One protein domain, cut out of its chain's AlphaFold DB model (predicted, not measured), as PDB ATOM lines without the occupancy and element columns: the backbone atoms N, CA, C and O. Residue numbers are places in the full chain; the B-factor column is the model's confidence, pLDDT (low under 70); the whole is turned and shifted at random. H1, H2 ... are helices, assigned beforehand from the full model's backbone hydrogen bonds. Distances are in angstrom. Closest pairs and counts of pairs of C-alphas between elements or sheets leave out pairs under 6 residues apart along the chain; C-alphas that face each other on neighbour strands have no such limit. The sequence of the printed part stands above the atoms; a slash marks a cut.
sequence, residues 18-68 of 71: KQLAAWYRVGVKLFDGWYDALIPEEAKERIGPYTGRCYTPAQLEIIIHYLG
ATOM      1  N   LYS A  18      33.203 -32.275   1.627       92.00
ATOM      2  CA  LYS A  18      32.228 -31.969   2.693       92.00
ATOM      3  C   LYS A  18      32.023 -30.466   2.862       92.00
ATOM      4  O   LYS A  18      30.888 -30.026   2.987       92.00
ATOM      5  N   GLN A  19      33.110 -29.694   2.855       92.81
ATOM      6  CA  GLN A  19      33.054 -28.231   2.912       92.81
ATOM      7  C   GLN A  19      32.345 -27.667   1.683       92.81
ATOM      8  O   GLN A  19      31.497 -26.793   1.817       92.81
ATOM      9  N   LEU A  20      32.637 -28.222   0.506       91.62
ATOM     10  CA  LEU A  20      32.000 -27.817  -0.736       91.62
ATOM     11  C   LEU A  20      30.493 -28.109  -0.713       91.62
ATOM     12  O   LEU A  20      29.701 -27.205  -0.943       91.62
ATOM     13  N   ALA A  21      30.083 -29.319  -0.329       93.19
ATOM     14  CA  ALA A  21      28.667 -29.659  -0.167       93.19
ATOM     15  C   ALA A  21      27.952 -28.742   0.845       93.19
ATOM     16  O   ALA A  21      26.839 -28.287   0.587       93.19
ATOM     17  N   ALA A  22      28.610 -28.411   1.963       93.31
ATOM     18  CA  ALA A  22      28.084 -27.465   2.943       93.31
ATOM     19  C   ALA A  22      27.938 -26.045   2.369       93.31
ATOM     20  O   ALA A  22      26.959 -25.371   2.681       93.31
ATOM     21  N   TRP A  23      28.854 -25.610   1.499       91.31
ATOM     22  CA  TRP A  23      28.760 -24.317   0.817       91.31
ATOM     23  C   TRP A  23      27.551 -24.249  -0.123       91.31
ATOM     24  O   TRP A  23      26.828 -23.260  -0.117       91.31
ATOM     25  N   TYR A  24      27.251 -25.346  -0.823       92.62
ATOM     26  CA  TYR A  24      26.012 -25.514  -1.596       92.62
ATOM     27  C   TYR A  24      24.770 -25.807  -0.736       92.62
ATOM     28  O   TYR A  24      23.682 -25.985  -1.278       92.62
ATOM     29  N   ARG A  25      24.909 -25.871   0.595       93.56
ATOM     30  CA  ARG A  25      23.834 -26.200   1.550       93.56
ATOM     31  C   ARG A  25      23.132 -27.530   1.244       93.56
ATOM     32  O   ARG A  25      21.931 -27.673   1.458       93.56
ATOM     33  N   VAL A  26      23.888 -28.526   0.783       94.44
ATOM     34  CA  VAL A  26      23.384 -29.870   0.468       94.44
ATOM     35  C   VAL A  26      24.139 -30.968   1.211       94.44
ATOM     36  O   VAL A  26      25.255 -30.791   1.697       94.44
ATOM     37  N   GLY A  27      23.525 -32.150   1.283       95.62
ATOM     38  CA  GLY A  27      24.205 -33.354   1.750       95.62
ATOM     39  C   GLY A  27      25.261 -33.838   0.751       95.62
ATOM     40  O   GLY A  27      25.071 -33.744  -0.459       95.62
ATOM     41  N   VAL A  28      26.344 -34.437   1.256       92.69
ATOM     42  CA  VAL A  28      27.475 -34.924   0.437       92.69
ATOM     43  C   VAL A  28      27.028 -35.880  -0.672       92.69
ATOM     44  O   VAL A  28      27.483 -35.761  -1.798       92.69
ATOM     45  N   LYS A  29      26.082 -36.784  -0.390       94.69
ATOM     46  CA  LYS A  29      25.570 -37.734  -1.391       94.69
ATOM     47  C   LYS A  29      24.807 -37.047  -2.531       94.69
ATOM     48  O   LYS A  29      24.862 -37.508  -3.663       94.69
ATOM     49  N   LEU A  30      24.088 -35.963  -2.232       95.19
ATOM     50  CA  LEU A  30      23.405 -35.181  -3.262       95.19
ATOM     51  C   LEU A  30      24.424 -34.401  -4.097       95.19
ATOM     52  O   LEU A  30      24.325 -34.390  -5.318       95.19
ATOM     53  N   PHE A  31      25.431 -33.826  -3.437       94.75
ATOM     54  CA  PHE A  31      26.550 -33.183  -4.115       94.75
ATOM     55  C   PHE A  31      27.285 -34.149  -5.058       94.75
ATOM     56  O   PHE A  31      27.604 -33.772  -6.179       94.75
ATOM     57  N   ASP A  32      27.498 -35.400  -4.645       93.00
ATOM     58  CA  ASP A  32      28.080 -36.441  -5.501       93.00
ATOM     59  C   ASP A  32      27.225 -36.685  -6.746       93.00
ATOM     60  O   ASP A  32      27.748 -36.695  -7.855       93.00
ATOM     61  N   GLY A  33      25.903 -36.780  -6.581       95.06
ATOM     62  CA  GLY A  33      24.983 -36.911  -7.710       95.06
ATOM     63  C   GLY A  33      25.041 -35.725  -8.676       95.06
ATOM     64  O   GLY A  33      24.996 -35.924  -9.886       95.06
ATOM     65  N   TRP A  34      25.180 -34.497  -8.170       94.75
ATOM     66  CA  TRP A  34      25.361 -33.311  -9.014       94.75
ATOM     67  C   TRP A  34      26.698 -33.328  -9.744       94.75
ATOM     68  O   TRP A  34      26.739 -33.070 -10.942       94.75
ATOM     69  N   TYR A  35      27.777 -33.664  -9.037       92.38
ATOM     70  CA  TYR A  35      29.107 -33.798  -9.619       92.38
ATOM     71  C   TYR A  35      29.099 -34.815 -10.765       92.38
ATOM     72  O   TYR A  35      29.637 -34.547 -11.834       92.38
ATOM     73  N   ASP A  36      28.448 -35.960 -10.570       92.38
ATOM     74  CA  ASP A  36      28.425 -37.019 -11.572       92.38
ATOM     75  C   ASP A  36      27.522 -36.693 -12.764       92.38
ATOM     76  O   ASP A  36      27.890 -37.020 -13.893       92.38
ATOM     77  N   ALA A  37      26.378 -36.045 -12.527       94.25
ATOM     78  CA  ALA A  37      25.368 -35.784 -13.552       94.25
ATOM     79  C   ALA A  37      25.592 -34.492 -14.355       94.25
ATOM     80  O   ALA A  37      25.178 -34.426 -15.510       94.25
ATOM     81  N   LEU A  38      26.181 -33.457 -13.746       95.00
ATOM     82  CA  LEU A  38      26.266 -32.115 -14.338       95.00
ATOM     83  C   LEU A  38      27.669 -31.747 -14.819       95.00
ATOM     84  O   LEU A  38      27.804 -30.846 -15.643       95.00
ATOM     85  N   ILE A  39      28.710 -32.418 -14.320       94.56
ATOM     86  CA  ILE A  39      30.082 -32.183 -14.773       94.56
ATOM     87  C   ILE A  39      30.405 -33.201 -15.878       94.56
ATOM     88  O   ILE A  39      30.334 -34.402 -15.623       94.56
ATOM     89  N   PRO A  40      30.774 -32.760 -17.092       95.06
ATOM     90  CA  PRO A  40      31.182 -33.661 -18.171       95.06
ATOM     91  C   PRO A  40      32.460 -34.446 -17.840       95.06
ATOM     92  O   PRO A  40      33.308 -33.965 -17.082       95.06
ATOM     93  N   GLU A  41      32.642 -35.626 -18.438       92.56
ATOM     94  CA  GLU A  41      33.824 -36.473 -18.193       92.56
ATOM     95  C   GLU A  41      35.135 -35.752 -18.542       92.56
ATOM     96  O   GLU A  41      36.085 -35.793 -17.760       92.56
ATOM     97  N   GLU A  42      35.171 -34.965 -19.621       93.06
ATOM     98  CA  GLU A  42      36.342 -34.164 -19.994       93.06
ATOM     99  C   GLU A  42      36.707 -33.109 -18.936       93.06
ATOM    100  O   GLU A  42      37.875 -32.759 -18.743       93.06
ATOM    101  N   ALA A  43      35.715 -32.595 -18.205       92.75
ATOM    102  CA  ALA A  43      35.949 -31.677 -17.100       92.75
ATOM    103  C   ALA A  43      36.395 -32.433 -15.841       92.75
ATOM    104  O   ALA A  43      37.273 -31.947 -15.124       92.75
ATOM    105  N   LYS A  44      35.860 -33.636 -15.594       92.12
ATOM    106  CA  LYS A  44      36.306 -34.511 -14.499       92.12
ATOM    107  C   LYS A  44      37.764 -34.932 -14.667       92.12
ATOM    108  O   LYS A  44      38.487 -34.939 -13.675       92.12
ATOM    109  N   GLU A  45      38.235 -35.187 -15.887       91.38
ATOM    110  CA  GLU A  45      39.654 -35.457 -16.166       91.38
ATOM    111  C   GLU A  45      40.555 -34.276 -15.782       91.38
ATOM    112  O   GLU A  45      41.614 -34.466 -15.182       91.38
ATOM    113  N   ARG A  46      40.108 -33.043 -16.057       90.00
ATOM    114  CA  ARG A  46      40.824 -31.811 -15.681       90.00
ATOM    115  C   ARG A  46      40.810 -31.552 -14.178       90.00
ATOM    116  O   ARG A  46      41.782 -31.024 -13.644       90.00
ATOM    117  N   ILE A  47      39.715 -31.898 -13.499       90.31
ATOM    118  CA  ILE A  47      39.654 -31.869 -12.033       90.31
ATOM    119  C   ILE A  47      40.594 -32.941 -11.466       90.31
ATOM    120  O   ILE A  47      41.294 -32.689 -10.488       90.31
ATOM    121  N   GLY A  48      40.663 -34.103 -12.108       86.31
ATOM    122  CA  GLY A  48      41.452 -35.244 -11.678       86.31
ATOM    123  C   GLY A  48      40.784 -36.038 -10.547       86.31
ATOM    124  O   GLY A  48      39.746 -35.646 -10.005       86.31
ATOM    125  N   PRO A  49      41.370 -37.185 -10.168       80.50
ATOM    126  CA  PRO A  49      40.807 -38.045  -9.140       80.50
ATOM    127  C   PRO A  49      40.780 -37.339  -7.782       80.50
ATOM    128  O   PRO A  49      41.777 -36.770  -7.326       80.50
ATOM    129  N   TYR A  50      39.647 -37.434  -7.088       77.06
ATOM    130  CA  TYR A  50      39.546 -36.956  -5.715       77.06
ATOM    131  C   TYR A  50      40.313 -37.896  -4.776       77.06
ATOM    132  O   TYR A  50      39.808 -38.929  -4.345       77.06
ATOM    133  N   THR A  51      41.544 -37.528  -4.427       74.75
ATOM    134  CA  THR A  51      42.445 -38.341  -3.585       74.75
ATOM    135  C   THR A  51      42.220 -38.155  -2.077       74.75
ATOM    136  O   THR A  51      43.112 -38.415  -1.272       74.75
ATOM    137  N   GLY A  52      41.042 -37.674  -1.660       67.44
ATOM    138  CA  GLY A  52      40.734 -37.412  -0.246       67.44
ATOM    139  C   GLY A  52      41.337 -36.115   0.313       67.44
ATOM    140  O   GLY A  52      41.261 -35.880   1.518       67.44
ATOM    141  N   ARG A  53      41.915 -35.265  -0.545       78.38
ATOM    142  CA  ARG A  53      42.429 -33.924  -0.209       78.38
ATOM    143  C   ARG A  53      41.432 -32.830  -0.601       78.38
ATOM    144  O   ARG A  53      40.433 -33.101  -1.257       78.38
ATOM    145  N   CYS A  54      41.700 -31.590  -0.201       89.44
ATOM    146  CA  CYS A  54      40.944 -30.439  -0.689       89.44
ATOM    147  C   CYS A  54      41.123 -30.260  -2.203       89.44
ATOM    148  O   CYS A  54      42.223 -30.455  -2.723       89.44
ATOM    149  N   TYR A  55      40.060 -29.833  -2.881       90.44
ATOM    150  CA  TYR A  55      40.143 -29.289  -4.227       90.44
ATOM    151  C   TYR A  55      40.971 -28.000  -4.207       90.44
ATOM    152  O   TYR A  55      40.834 -27.174  -3.298       90.44
ATOM    153  N   THR A  56      41.837 -27.825  -5.199       88.44
ATOM    154  CA  THR A  56      42.576 -26.583  -5.430       88.44
ATOM    155  C   THR A  56      41.629 -25.483  -5.919       88.44
ATOM    156  O   THR A  56      40.550 -25.789  -6.430       88.44
ATOM    157  N   PRO A  57      42.017 -24.198  -5.831       88.00
ATOM    158  CA  PRO A  57      41.204 -23.109  -6.371       88.00
ATOM    159  C   PRO A  57      40.815 -23.315  -7.844       88.00
ATOM    160  O   PRO A  57      39.647 -23.168  -8.182       88.00
ATOM    161  N   ALA A  58      41.746 -23.773  -8.689       88.44
ATOM    162  CA  ALA A  58      41.469 -24.054 -10.099       88.44
ATOM    163  C   ALA A  58      40.456 -25.200 -10.296       88.44
ATOM    164  O   ALA A  58      39.594 -25.133 -11.167       88.44
ATOM    165  N   GLN A  59      40.522 -26.250  -9.471       91.38
ATOM    166  CA  GLN A  59      39.530 -27.330  -9.504       91.38
ATOM    167  C   GLN A  59      38.152 -26.831  -9.055       91.38
ATOM    168  O   GLN A  59      37.140 -27.191  -9.654       91.38
ATOM    169  N   LEU A  60      38.107 -25.981  -8.027       91.50
ATOM    170  CA  LEU A  60      36.868 -25.376  -7.547       91.50
ATOM    171  C   LEU A  60      36.232 -24.474  -8.604       91.50
ATOM    172  O   LEU A  60      35.020 -24.527  -8.764       91.50
ATOM    173  N   GLU A  61      37.015 -23.701  -9.355       90.88
ATOM    174  CA  GLU A  61      36.504 -22.893 -10.470       90.88
ATOM    175  C   GLU A  61      35.803 -23.747 -11.525       90.88
ATOM    176  O   GLU A  61      34.706 -23.398 -11.950       90.88
ATOM    177  N   ILE A  62      36.388 -24.890 -11.900       93.00
ATOM    178  CA  ILE A  62      35.756 -25.819 -12.847       93.00
ATOM    179  C   ILE A  62      34.440 -26.342 -12.266       93.00
ATOM    180  O   ILE A  62      33.416 -26.315 -12.939       93.00
ATOM    181  N   ILE A  63      34.440 -26.785 -11.007       93.12
ATOM    182  CA  ILE A  63      33.232 -27.319 -10.366       93.12
ATOM    183  C   ILE A  63      32.128 -26.252 -10.297       93.12
ATOM    184  O   ILE A  63      30.988 -26.525 -10.654       93.12
ATOM    185  N   ILE A  64      32.462 -25.031  -9.877       92.81
ATOM    186  CA  ILE A  64      31.521 -23.908  -9.759       92.81
ATOM    187  C   ILE A  64      31.026 -23.447 -11.130       92.81
ATOM    188  O   ILE A  64      29.875 -23.042 -11.252       92.81
ATOM    189  N   HIS A  65      31.858 -23.523 -12.171       92.56
ATOM    190  CA  HIS A  65      31.443 -23.203 -13.534       92.56
ATOM    191  C   HIS A  65      30.262 -24.074 -13.988       92.56
ATOM    192  O   HIS A  65      29.329 -23.555 -14.592       92.56
ATOM    193  N   TYR A  66      30.277 -25.369 -13.653       94.38
ATOM    194  CA  TYR A  66      29.211 -26.304 -14.030       94.38
ATOM    195  C   TYR A  66      28.042 -26.347 -13.041       94.38
ATOM    196  O   TYR A  66      26.894 -26.465 -13.460       94.38
ATOM    197  N   LEU A  67      28.308 -26.260 -11.736       92.69
ATOM    198  CA  LEU A  67      27.266 -26.344 -10.704       92.69
ATOM    199  C   LEU A  67      26.611 -24.991 -10.378       92.69
ATOM    200  O   LEU A  67      25.593 -24.954  -9.691       92.69
ATOM    201  N   GLY A  68      27.177 -23.890 -10.875       91.38
ATOM    202  CA  GLY A  68      26.798 -22.530 -10.501       91.38
ATOM    203  C   GLY A  68      27.417 -22.106  -9.167       91.38
ATOM    204  O   GLY A  68      27.832 -22.931  -8.358       91.38
TER     205      GLY A  68
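This is residues 18 to 68 of the 71 residues of an uncharacterized protein of Mucilaginibacter mali (UniProt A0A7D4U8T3). H3 and H4 form a helical hairpin; the last residue of H2 meets H4 near its end, making a corner, and short H1 turns off the beginning of H2. The printed part has 51 residues with four named helices, H1 to H4 in order, and no named strand: all helix. It is compact, radius of gyration of the C-alphas 10.1 A, and rounded, spanning 25 by 22 by 17 A.

Find C-alpha 18 at (32.228, -31.969, 2.693), where H1, residues 18 to 23, begins. H2, residues 28 to 38, runs 15.1 A. H3 holds residues 41 to 47. H4, residues 57 to 67, runs 15.0 A to C-alpha 67 at (27.266, -26.344, -10.704).

H1 and H2 touch only at the corner, closest C-alphas Ala 21 and Val 28, 5.4 A, about perpendicular at 75 degrees. H2 touches H4, closest C-alphas Leu 38 and Tyr 66, 6.5 A, about perpendicular at 75 degrees. In the hairpin H3 touches H4, closest C-alphas Ile 47 and Gln 59, 5.2 A, a shallow tilt of 30 degrees, opposite ways. H1 is apart from H3 and H4, and H2 from H3. Every O i to N i+4 pair is within hydrogen-bond range in H1, H2 and H4; in H3, 2 of 3.

The C-alphas farthest apart, Arg 25 and Glu 42, are 26.2 A apart. The printed part has no cut and no long link. Only residue 52 has pLDDT under 70.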